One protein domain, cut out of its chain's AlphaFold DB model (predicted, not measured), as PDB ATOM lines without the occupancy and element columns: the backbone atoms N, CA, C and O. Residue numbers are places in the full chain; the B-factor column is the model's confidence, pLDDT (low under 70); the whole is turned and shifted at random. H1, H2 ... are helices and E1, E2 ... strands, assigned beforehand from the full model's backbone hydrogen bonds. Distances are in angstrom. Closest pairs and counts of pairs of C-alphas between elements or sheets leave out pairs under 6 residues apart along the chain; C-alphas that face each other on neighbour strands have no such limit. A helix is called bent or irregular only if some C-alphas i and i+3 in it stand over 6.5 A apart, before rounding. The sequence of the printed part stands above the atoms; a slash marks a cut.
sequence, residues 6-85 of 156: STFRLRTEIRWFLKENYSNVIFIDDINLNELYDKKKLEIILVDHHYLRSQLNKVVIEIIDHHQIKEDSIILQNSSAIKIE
ATOM      1  N   SER A   6     299.111  40.049 -53.212       90.12
ATOM      2  CA  SER A   6     298.882  41.006 -54.305       90.12
ATOM      3  C   SER A   6     297.762  42.002 -53.992       90.12
ATOM      4  O   SER A   6     297.927  43.196 -54.224       90.12
ATOM      5  N   THR A   7     296.677  41.541 -53.369       91.00
ATOM      6  CA  THR A   7     295.577  42.387 -52.893       91.00
ATOM      7  C   THR A   7     296.033  43.265 -51.734       91.00
ATOM      8  O   THR A   7     295.689  44.442 -51.673       91.00
ATOM      9  N   PHE A   8     296.856  42.728 -50.828       90.06
ATOM     10  CA  PHE A   8     297.412  43.506 -49.722       90.06
ATOM     11  C   PHE A   8     298.295  44.672 -50.191       90.06
ATOM     12  O   PHE A   8     298.271  45.737 -49.581       90.06
ATOM     13  N   ARG A   9     299.014  44.533 -51.318       88.50
ATOM     14  CA  ARG A   9     299.829  45.627 -51.889       88.50
ATOM     15  C   ARG A   9     299.028  46.893 -52.200       88.50
ATOM     16  O   ARG A   9     299.622  47.973 -52.185       88.50
ATOM     17  N   LEU A  10     297.727  46.754 -52.460       91.62
ATOM     18  CA  LEU A  10     296.810  47.854 -52.768       91.62
ATOM     19  C   LEU A  10     296.319  48.604 -51.519       91.62
ATOM     20  O   LEU A  10     295.770  49.690 -51.657       91.62
ATOM     21  N   ARG A  11     296.525  48.053 -50.316       89.88
ATOM     22  CA  ARG A  11     296.147  48.671 -49.034       89.88
ATOM     23  C   ARG A  11     297.274  49.568 -48.536       89.88
ATOM     24  O   ARG A  11     298.052  49.195 -47.653       89.88
ATOM     25  N   THR A  12     297.437  50.709 -49.198       89.81
ATOM     26  CA  THR A  12     298.545  51.646 -48.965       89.81
ATOM     27  C   THR A  12     298.587  52.163 -47.534       89.81
ATOM     28  O   THR A  12     299.671  52.298 -46.977       89.81
ATOM     29  N   GLU A  13     297.425  52.368 -46.926       89.69
ATOM     30  CA  GLU A  13     297.237  52.806 -45.547       89.69
ATOM     31  C   GLU A  13     297.779  51.784 -44.542       89.69
ATOM     32  O   GLU A  13     298.581  52.126 -43.678       89.69
ATOM     33  N   ILE A  14     297.452  50.499 -44.719       89.75
ATOM     34  CA  ILE A  14     297.937  49.434 -43.831       89.75
ATOM     35  C   ILE A  14     299.444  49.247 -43.998       89.75
ATOM     36  O   ILE A  14     300.168  49.049 -43.025       89.75
ATOM     37  N   ARG A  15     299.944  49.328 -45.235       89.12
ATOM     38  CA  ARG A  15     301.384  49.228 -45.506       89.12
ATOM     39  C   ARG A  15     302.162  50.380 -44.891       89.12
ATOM     40  O   ARG A  15     303.229  50.147 -44.332       89.12
ATOM     41  N   TRP A  16     301.633  51.593 -44.999       89.44
ATOM     42  CA  TRP A  16     302.213  52.765 -44.363       89.44
ATOM     43  C   TRP A  16     302.223  52.602 -42.837       89.44
ATOM     44  O   TRP A  16     303.270  52.773 -42.218       89.44
ATOM     45  N   PHE A  17     301.109  52.151 -42.250       90.56
ATOM     46  CA  PHE A  17     300.975  51.954 -40.805       90.56
ATOM     47  C   PHE A  17     301.929  50.887 -40.249       90.56
ATOM     48  O   PHE A  17     302.553  51.090 -39.206       90.56
ATOM     49  N   LEU A  18     302.086  49.762 -40.957       90.56
ATOM     50  CA  LEU A  18     302.973  48.671 -40.544       90.56
ATOM     51  C   LEU A  18     304.461  48.964 -40.796       90.56
ATOM     52  O   LEU A  18     305.310  48.315 -40.177       90.56
ATOM     53  N   LYS A  19     304.795  49.931 -41.664       87.38
ATOM     54  CA  LYS A  19     306.180  50.264 -42.051       87.38
ATOM     55  C   LYS A  19     306.935  48.982 -42.446       87.38
ATOM     56  O   LYS A  19     306.359  48.104 -43.078       87.38
ATOM     57  N   GLU A  20     308.185  48.806 -42.033       83.00
ATOM     58  CA  GLU A  20     308.983  47.611 -42.353       83.00
ATOM     59  C   GLU A  20     308.386  46.287 -41.829       83.00
ATOM     60  O   GLU A  20     308.761  45.215 -42.295       83.00
ATOM     61  N   ASN A  21     307.413  46.318 -40.909       85.94
ATOM     62  CA  ASN A  21     306.813  45.097 -40.366       85.94
ATOM     63  C   ASN A  21     305.849  44.399 -41.331       85.94
ATOM     64  O   ASN A  21     305.447  43.266 -41.057       85.94
ATOM     65  N   TYR A  22     305.469  45.012 -42.461       84.00
ATOM     66  CA  TYR A  22     304.541  44.357 -43.389       84.00
ATOM     67  C   TYR A  22     305.104  43.043 -43.961       84.00
ATOM     68  O   TYR A  22     304.327  42.185 -44.375       84.00
ATOM     69  N   SER A  23     306.432  42.857 -43.984       85.50
ATOM     70  CA  SER A  23     307.068  41.608 -44.430       85.50
ATOM     71  C   SER A  23     306.814  40.429 -43.489       85.50
ATOM     72  O   SER A  23     306.988  39.285 -43.896       85.50
ATOM     73  N   ASN A  24     306.399  40.700 -42.250       89.50
ATOM     74  CA  ASN A  24     306.104  39.691 -41.231       89.50
ATOM     75  C   ASN A  24     304.625  39.267 -41.239       89.50
ATOM     76  O   ASN A  24     304.206  38.450 -40.418       89.50
ATOM     77  N   VAL A  25     303.810  39.833 -42.135       92.06
ATOM     78  CA  VAL A  25     302.393  39.488 -42.258       92.06
ATOM     79  C   VAL A  25     302.258  38.135 -42.948       92.06
ATOM     80  O   VAL A  25     302.689  37.964 -44.083       92.06
ATOM     81  N   ILE A  26     301.591  37.201 -42.273       93.81
ATOM     82  CA  ILE A  26     301.211  35.904 -42.836       93.81
ATOM     83  C   ILE A  26     299.877  36.058 -43.569       93.81
ATOM     84  O   ILE A  26     298.917  36.604 -43.015       93.81
ATOM     85  N   PHE A  27     299.789  35.577 -44.800       94.12
ATOM     86  CA  PHE A  27     298.614  35.599 -45.666       94.12
ATOM     87  C   PHE A  27     297.901  34.248 -45.685       94.12
ATOM     88  O   PHE A  27     298.410  33.240 -45.202       94.12
ATOM     89  N   ILE A  28     296.686  34.225 -46.238       89.94
ATOM     90  CA  ILE A  28     295.885  32.995 -46.307       89.94
ATOM     91  C   ILE A  28     296.573  31.906 -47.137       89.94
ATOM     92  O   ILE A  28     296.451  30.728 -46.824       89.94
ATOM     93  N   ASP A  29     297.343  32.314 -48.144       89.62
ATOM     94  CA  ASP A  29     298.066  31.412 -49.040       89.62
ATOM     95  C   ASP A  29     299.318  30.801 -48.381       89.62
ATOM     96  O   ASP A  29     299.822  29.784 -48.853       89.62
ATOM     97  N   ASP A  30     299.802  31.382 -47.276       92.62
ATOM     98  CA  ASP A  30     300.988  30.896 -46.558       92.62
ATOM     99  C   ASP A  30     300.669  29.700 -45.642       92.62
ATOM    100  O   ASP A  30     301.576  29.014 -45.166       92.62
ATOM    101  N   ILE A  31     299.382  29.438 -45.375       92.44
ATOM    102  CA  ILE A  31     298.926  28.370 -44.479       92.44
ATOM    103  C   ILE A  31     297.920  27.472 -45.202       92.44
ATOM    104  O   ILE A  31     296.826  27.896 -45.569       92.44
ATOM    105  N   ASN A  32     298.221  26.176 -45.300       94.12
ATOM    106  CA  ASN A  32     297.260  25.192 -45.794       94.12
ATOM    107  C   ASN A  32     296.220  24.831 -44.716       94.12
ATOM    108  O   ASN A  32     296.334  23.821 -44.017       94.12
ATOM    109  N   LEU A  33     295.188  25.668 -44.574       93.69
ATOM    110  CA  LEU A  33     294.134  25.471 -43.571       93.69
ATOM    111  C   LEU A  33     293.360  24.160 -43.756       93.69
ATOM    112  O   LEU A  33     293.005  23.525 -42.766       93.69
ATOM    113  N   ASN A  34     293.119  23.729 -44.998       92.75
ATOM    114  CA  ASN A  34     292.393  22.482 -45.259       92.75
ATOM    115  C   ASN A  34     293.181  21.267 -44.760       92.75
ATOM    116  O   ASN A  34     292.620  20.405 -44.096       92.75
ATOM    117  N   GLU A  35     294.495  21.238 -44.984       95.69
ATOM    118  CA  GLU A  35     295.342  20.161 -44.470       95.69
ATOM    119  C   GLU A  35     295.368  20.120 -42.934       95.69
ATOM    120  O   GLU A  35     295.308  19.040 -42.340       95.69
ATOM    121  N   LEU A  36     295.439  21.281 -42.271       96.38
ATOM    122  CA  LEU A  36     295.380  21.356 -40.808       96.38
ATOM    123  C   LEU A  36     294.019  20.895 -40.272       96.38
ATOM    124  O   LEU A  36     293.964  20.186 -39.264       96.38
ATOM    125  N   TYR A  37     292.937  21.261 -40.960       94.94
ATOM    126  CA  TYR A  37     291.579  20.834 -40.638       94.94
ATOM    127  C   TYR A  37     291.409  19.316 -40.780       94.94
ATOM    128  O   TYR A  37     290.975  18.662 -39.831       94.94
ATOM    129  N   ASP A  38     291.838  18.736 -41.905       95.69
ATOM    130  CA  ASP A  38     291.754  17.294 -42.167       95.69
ATOM    131  C   ASP A  38     292.563  16.484 -41.141       95.69
ATOM    132  O   ASP A  38     292.141  15.418 -40.686       95.69
ATOM    133  N   LYS A  39     293.707  17.027 -40.703       97.12
ATOM    134  CA  LYS A  39     294.545  16.452 -39.640       97.12
ATOM    135  C   LYS A  39     294.010  16.699 -38.225       97.12
ATOM    136  O   LYS A  39     294.631  16.218 -37.277       97.12
ATOM    137  N   LYS A  40     292.894  17.421 -38.061       95.88
ATOM    138  CA  LYS A  40     292.314  17.830 -36.766       95.88
ATOM    139  C   LYS A  40     293.304  18.603 -35.882       95.88
ATOM    140  O   LYS A  40     293.351  18.408 -34.672       95.88
ATOM    141  N   LYS A  41     294.124  19.453 -36.502       96.50
ATOM    142  CA  LYS A  41     295.134  20.306 -35.852       96.50
ATOM    143  C   LYS A  41     294.843  21.795 -36.051       96.50
ATOM    144  O   LYS A  41     295.768  22.602 -36.045       96.50
ATOM    145  N   LEU A  42     293.584  22.146 -36.297       95.62
ATOM    146  CA  LEU A  42     293.165  23.513 -36.570       95.62
ATOM    147  C   LEU A  42     292.117  23.956 -35.559       95.62
ATOM    148  O   LEU A  42     291.087  23.305 -35.415       95.62
ATOM    149  N   GLU A  43     292.375  25.104 -34.950       94.50
ATOM    150  CA  GLU A  43     291.405  25.909 -34.218       94.50
ATOM    151  C   GLU A  43     291.416  27.313 -34.824       94.50
ATOM    152  O   GLU A  43     292.465  27.807 -35.247       94.50
ATOM    153  N   ILE A  44     290.246  27.943 -34.913       93.31
ATOM    154  CA  ILE A  44     290.083  29.269 -35.513       93.31
ATOM    155  C   ILE A  44     289.462  30.216 -34.492       93.31
ATOM    156  O   ILE A  44     288.459  29.899 -33.855       93.31
ATOM    157  N   ILE A  45     290.032  31.413 -34.397       94.50
ATOM    158  CA  ILE A  45     289.417  32.561 -33.736       94.50
ATOM    159  C   ILE A  45     289.042  33.552 -34.831       94.50
ATOM    160  O   ILE A  45     289.885  33.908 -35.657       94.50
ATOM    161  N   LEU A  46     287.779  33.972 -34.865       94.31
ATOM    162  CA  LEU A  46     287.332  35.019 -35.776       94.31
ATOM    163  C   LEU A  46     287.395  36.372 -35.073       94.31
ATOM    164  O   LEU A  46     286.890  36.529 -33.962       94.31
ATOM    165  N   VAL A  47     288.018  37.339 -35.739       95.69
ATOM    166  CA  VAL A  47     288.116  38.728 -35.290       95.69
ATOM    167  C   VAL A  47     287.592  39.620 -36.407       95.69
ATOM    168  O   VAL A  47     287.863  39.332 -37.574       95.69
ATOM    169  N   ASP A  48     286.836  40.660 -36.052       94.94
ATOM    170  CA  ASP A  48     286.230  41.642 -36.972       94.94
ATOM    171  C   ASP A  48     285.159  41.063 -37.919       94.94
ATOM    172  O   ASP A  48     284.591  41.742 -38.770       94.94
ATOM    173  N   HIS A  49     284.846  39.778 -37.753       90.62
ATOM    174  CA  HIS A  49     283.800  39.067 -38.468       90.62
ATOM    175  C   HIS A  49     283.220  37.967 -37.576       90.62
ATOM    176  O   HIS A  49     283.958  37.201 -36.964       90.62
ATOM    177  N   HIS A  50     281.899  37.815 -37.565       88.62
ATOM    178  CA  HIS A  50     281.207  36.774 -36.795       88.62
ATOM    179  C   HIS A  50     280.714  35.593 -37.640       88.62
ATOM    180  O   HIS A  50     279.917  34.776 -37.175       88.62
ATOM    181  N   TYR A  51     281.156  35.491 -38.896       83.06
ATOM    182  CA  TYR A  51     280.649  34.489 -39.826       83.06
ATOM    183  C   TYR A  51     281.701  34.010 -40.833       83.06
ATOM    184  O   TYR A  51     282.468  34.796 -41.385       83.06
ATOM    185  N   LEU A  52     281.694  32.702 -41.113       83.69
ATOM    186  CA  LEU A  52     282.612  32.037 -42.038       83.69
ATOM    187  C   LEU A  52     281.853  31.048 -42.940       83.69
ATOM    188  O   LEU A  52     281.350  30.029 -42.470       83.69
ATOM    189  N   ARG A  53     281.810  31.315 -44.255       78.50
ATOM    190  CA  ARG A  53     281.192  30.432 -45.271       78.50
ATOM    191  C   ARG A  53     282.116  29.286 -45.683       78.50
ATOM    192  O   ARG A  53     282.535  29.208 -46.833       78.50
ATOM    193  N   SER A  54     282.466  28.405 -44.751       85.00
ATOM    194  CA  SER A  54     283.248  27.203 -45.065       85.00
ATOM    195  C   SER A  54     283.011  26.087 -44.050       85.00
ATOM    196  O   SER A  54     282.481  26.326 -42.967       85.00
ATOM    197  N   GLN A  55     283.460  24.870 -44.373       85.62
ATOM    198  CA  GLN A  55     283.469  23.742 -43.432       85.62
ATOM    199  C   GLN A  55     284.338  23.984 -42.187       85.62
ATOM    200  O   GLN A  55     284.157  23.316 -41.171       85.62
ATOM    201  N   LEU A  56     285.252  24.960 -42.253       89.62
ATOM    202  CA  LEU A  56     286.108  25.344 -41.134       89.62
ATOM    203  C   LEU A  56     285.315  26.030 -40.011       89.62
ATOM    204  O   LEU A  56     285.819  26.178 -38.905       89.62
ATOM    205  N   ASN A  57     284.053  26.398 -40.251       88.19
ATOM    206  CA  ASN A  57     283.168  26.940 -39.223       88.19
ATOM    207  C   ASN A  57     282.991  26.001 -38.009       88.19
ATOM    208  O   ASN A  57     282.670  26.458 -36.917       88.19
ATOM    209  N   LYS A  58     283.222  24.693 -38.185       88.12
ATOM    210  CA  LYS A  58     283.145  23.677 -37.125       88.12
ATOM    211  C   LYS A  58     284.301  23.736 -36.131       88.12
ATOM    212  O   LYS A  58     284.178  23.164 -35.057       88.12
ATOM    213  N   VAL A  59     285.403  24.389 -36.495       91.94
ATOM    214  CA  VAL A  59     286.603  24.525 -35.653       91.94
ATOM    215  C   VAL A  59     286.811  25.960 -35.163       91.94
ATOM    216  O   VAL A  59     287.893  26.304 -34.696       91.94
ATOM    217  N   VAL A  60     285.783  26.810 -35.266       92.12
ATOM    218  CA  VAL A  60     285.816  28.161 -34.696       92.12
ATOM    219  C   VAL A  60     285.519  28.089 -33.202       92.12
ATOM    220  O   VAL A  60     284.396  27.771 -32.808       92.12
ATOM    221  N   ILE A  61     286.514  28.413 -32.380       93.50
ATOM    222  CA  ILE A  61     286.446  28.305 -30.916       93.50
ATOM    223  C   ILE A  61     286.094  29.631 -30.229       93.50
ATOM    224  O   ILE A  61     285.490  29.624 -29.152       93.50
ATOM    225  N   GLU A  62     286.417  30.763 -30.862       94.12
ATOM    226  CA  GLU A  62     286.149  32.103 -30.339       94.12
ATOM    227  C   GLU A  62     285.781  33.085 -31.461       94.12
ATOM    228  O   GLU A  62     286.287  32.994 -32.582       94.12
ATOM    229  N   ILE A  63     284.887  34.024 -31.148       94.38
ATOM    230  CA  ILE A  63     284.481  35.131 -32.019       94.38
ATOM    231  C   ILE A  63     284.569  36.436 -31.232       94.38
ATOM    232  O   ILE A  63     283.971  36.543 -30.160       94.38
ATOM    233  N   ILE A  64     285.256  37.432 -31.787       96.44
ATOM    234  CA  ILE A  64     285.291  38.807 -31.284       96.44
ATOM    235  C   ILE A  64     284.956  39.739 -32.446       96.44
ATOM    236  O   ILE A  64     285.733  39.863 -33.386       96.44
ATOM    237  N   ASP A  65     283.799  40.389 -32.409       95.81
ATOM    238  CA  ASP A  65     283.332  41.227 -33.515       95.81
ATOM    239  C   ASP A  65     282.571  42.457 -33.004       95.81
ATOM    240  O   ASP A  65     282.051  42.468 -31.890       95.81
ATOM    241  N   HIS A  66     282.511  43.497 -33.825       95.69
ATOM    242  CA  HIS A  66     281.793  44.736 -33.545       95.69
ATOM    243  C   HIS A  66     280.688  45.067 -34.558       95.69
ATOM    244  O   HIS A  66     279.962  46.049 -34.403       95.69
ATOM    245  N   HIS A  67     280.519  44.230 -35.583       92.25
ATOM    246  CA  HIS A  67     279.453  44.386 -36.560       92.25
ATOM    247  C   HIS A  67     278.076  44.031 -35.985       92.25
ATOM    248  O   HIS A  67     277.924  43.142 -35.144       92.25
ATOM    249  N   GLN A  68     277.036  44.685 -36.508       88.88
ATOM    250  CA  GLN A  68     275.656  44.304 -36.220       88.88
ATOM    251  C   GLN A  68     275.372  42.880 -36.701       88.88
ATOM    252  O   GLN A  68     275.651  42.522 -37.849       88.88
ATOM    253  N   ILE A  69     274.740  42.096 -35.833       84.81
ATOM    254  CA  ILE A  69     274.212  40.782 -36.180       84.81
ATOM    255  C   ILE A  69     272.945  41.004 -37.005       84.81
ATOM    256  O   ILE A  69     271.971  41.573 -36.516       84.81
ATOM    257  N   LYS A  70     272.951  40.570 -38.267       78.88
ATOM    258  CA  LYS A  70     271.744  40.586 -39.110       78.88
ATOM    259  C   LYS A  70     270.881  39.370 -38.780       78.88
ATOM    260  O   LYS A  70     271.446  38.316 -38.504       78.88
ATOM    261  N   GLU A  71     269.557  39.491 -38.877       64.38
ATOM    262  CA  GLU A  71     268.592  38.428 -38.527       64.38
ATOM    263  C   GLU A  71     268.881  37.076 -39.211       64.38
ATOM    264  O   GLU A  71     268.725  36.031 -38.588       64.38
ATOM    265  N   ASP A  72     269.415  37.086 -40.438       63.38
ATOM    266  CA  ASP A  72     269.766  35.872 -41.200       63.38
ATOM    267  C   ASP A  72     271.166  35.303 -40.888       63.38
ATOM    268  O   ASP A  72     271.637  34.361 -41.536       63.38
ATOM    269  N   SER A  73     271.891  35.894 -39.937       64.06
ATOM    270  CA  SER A  73     273.261  35.483 -39.624       64.06
ATOM    271  C   SER A  73     273.228  34.251 -38.732       64.06
ATOM    272  O   SER A  73     272.842  34.313 -37.566       64.06
ATOM    273  N   ILE A  74     273.684  33.116 -39.264       62.31
ATOM    274  CA  ILE A  74     273.963  31.931 -38.452       62.31
ATOM    275  C   ILE A  74     275.172  32.269 -37.574       62.31
ATOM    276  O   ILE A  74     276.317  32.124 -38.007       62.31
ATOM    277  N   ILE A  75     274.920  32.740 -36.351       60.78
ATOM    278  CA  ILE A  75     275.955  32.828 -35.320       60.78
ATOM    279  C   ILE A  75     276.476  31.408 -35.103       60.78
ATOM    280  O   ILE A  75     275.695  30.465 -34.958       60.78
ATOM    281  N   LEU A  76     277.797  31.243 -35.137       63.34
ATOM    282  CA  LEU A  76     278.436  29.937 -35.038       63.34
ATOM    283  C   LEU A  76     278.166  29.328 -33.656       63.34
ATOM    284  O   LEU A  76     278.866  29.606 -32.688       63.34
ATOM    285  N   GLN A  77     277.152  28.465 -33.576       59.25
ATOM    286  CA  GLN A  77     276.703  27.828 -32.331       59.25
ATOM    287  C   GLN A  77     277.758  26.912 -31.688       59.25
ATOM    288  O   GLN A  77     277.592  26.497 -30.546       59.25
ATOM    289  N   ASN A  78     278.839  26.593 -32.408       67.19
ATOM    290  CA  ASN A  78     279.916  25.730 -31.923       67.19
ATOM    291  C   ASN A  78     281.018  26.493 -31.166       67.19
ATOM    292  O   ASN A  78     281.901  25.854 -30.598       67.19
ATOM    293  N   SER A  79     281.008  27.829 -31.169       74.38
ATOM    294  CA  SER A  79     282.060  28.622 -30.525       74.38
ATOM    295  C   SER A  79     281.832  28.728 -29.020       74.38
ATOM    296  O   SER A  79     280.773  29.154 -28.566       74.38
ATOM    297  N   SER A  80     282.847  28.365 -28.237       78.38
ATOM    298  CA  SER A  80     282.797  28.395 -26.769       78.38
ATOM    299  C   SER A  80     282.856  29.804 -26.171       78.38
ATOM    300  O   SER A  80     282.472  29.991 -25.020       78.38
ATOM    301  N   ALA A  81     283.329  30.788 -26.938       88.00
ATOM    302  CA  ALA A  81     283.415  32.182 -26.518       88.00
ATOM    303  C   ALA A  81     282.955  33.101 -27.655       88.00
ATOM    304  O   ALA A  81     283.539  33.107 -28.735       88.00
ATOM    305  N   ILE A  82     281.896  33.877 -27.425       90.94
ATOM    306  CA  ILE A  82     281.363  34.820 -28.410       90.94
ATOM    307  C   ILE A  82     281.247  36.181 -27.742       90.94
ATOM    308  O   ILE A  82     280.513  36.342 -26.767       90.94
ATOM    309  N   LYS A  83     281.965  37.161 -28.284       94.00
ATOM    310  CA  LYS A  83     281.888  38.560 -27.889       94.00
ATOM    311  C   LYS A  83     281.543  39.397 -29.110       94.00
ATOM    312  O   LYS A  83     282.395  39.644 -29.957       94.00
ATOM    313  N   ILE A  84     280.286  39.816 -29.186       93.75
ATOM    314  CA  ILE A  84     279.813  40.735 -30.219       93.75
ATOM    315  C   ILE A  84     279.262  41.966 -29.515       93.75
ATOM    316  O   ILE A  84     278.314  41.862 -28.739       93.75
ATOM    317  N   GLU A  85     279.882  43.116 -29.748       95.75
ATOM    318  CA  GLU A  85     279.528  44.366 -29.080       95.75
ATOM    319  C   GLU A  85     279.686  45.540 -30.043       95.75
ATOM    320  O   GLU A  85     280.729  45.685 -30.672       95.75
TER     321      GLU A  85
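AT A GLANCE: This is residues 6 to 85 of the 156 residues of the protein "Hypothetical protein" of Rotaria sordida (UniProt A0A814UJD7). The model is a small slab of three parallel strands, E1, E2 and E3, with short helix H3 near the beginnings of E1 and E2, and a separate helical arm, H1, joined to it through residues 25 to 32 and short helix H2. A long loop, residues 66 to 80, swings out from the end of E2 and returns to the beginning of E3. The printed part has 80 residues, with three named helices and three named strands in the order H1, H2, E1, H3, E2, E3; the sheet order is E1, E2, E3. The class is mixed, helices and strands, with under half of the residues in named elements. The whole is loose, with a radius of gyration of the C-alphas of 15.1 A and spans of 39 by 34 by 19 A.

IN THESE COORDINATES: Start at Ser 6 and find C-alpha 12 at (298.545, 51.646, -48.965); from there H1 runs through residues 12 to 24, 16.1 A long. H1 is irregular: C-alphas 17 and 20 are 9.2 A apart. Next come H2, residues 33 to 38, 8.6 A, and E1, residues 44 to 47, 9.7 A, which begins at C-alpha 44, (290.083, 29.269, -35.513). H3, residues 55 to 59, spans 8.4 A; it is neither bent nor irregular, but only just: C-alphas 55 and 58 are 6.3 A apart. E2 follows directly, residues 60 to 65, 13.4 A. E3, residues 81 to 84, 10.0 A, ends at C-alpha 84, (279.813, 40.735, -30.219).

HOW THE PARTS SIT: Look first at E2, the inner strand. It is parallel to edge strand E1 at 4 degrees, with N 46 and O 62 2.9 A apart, within hydrogen-bond range. On its other side it is parallel to edge strand E3 at 20 degrees, with N 83 and O 63 2.8 A apart, also within range. E1, H3 and E2 form a strand-helix-strand unit, two parallel neighbour strands with a helix between them along the chain, and its crossover is right-handed. H3 only grazes the sheet, with residues 56 to 59; the closest C-alphas of E1 and H3, Ile 44 and Val 59, are 5.9 A apart. H2 is not on the sheet and is close to H3 but not clearly touching, the closest C-alphas being those of Tyr 37 and Leu 56 at 7.1 A. H1 is apart from H2, H3 and the three strands. In H2 every O i to N i+4 pair is within hydrogen-bond range; in H1 4 of 9 are, beside 7 of 10 O i to N i+3 pairs, and in H3 0 of 1, beside 2 of 2.

THE WHOLE: The two C-alphas farthest apart are those of Glu 20 and Glu 71, at 41.6 A. Residues 16 to 21 of H1 stand free. The printed part has no cut, and the link from E2 to E3 is long, with 15 residues. The mean pLDDT of the printed part is 87.8, and residues 71 to 78 are under 70.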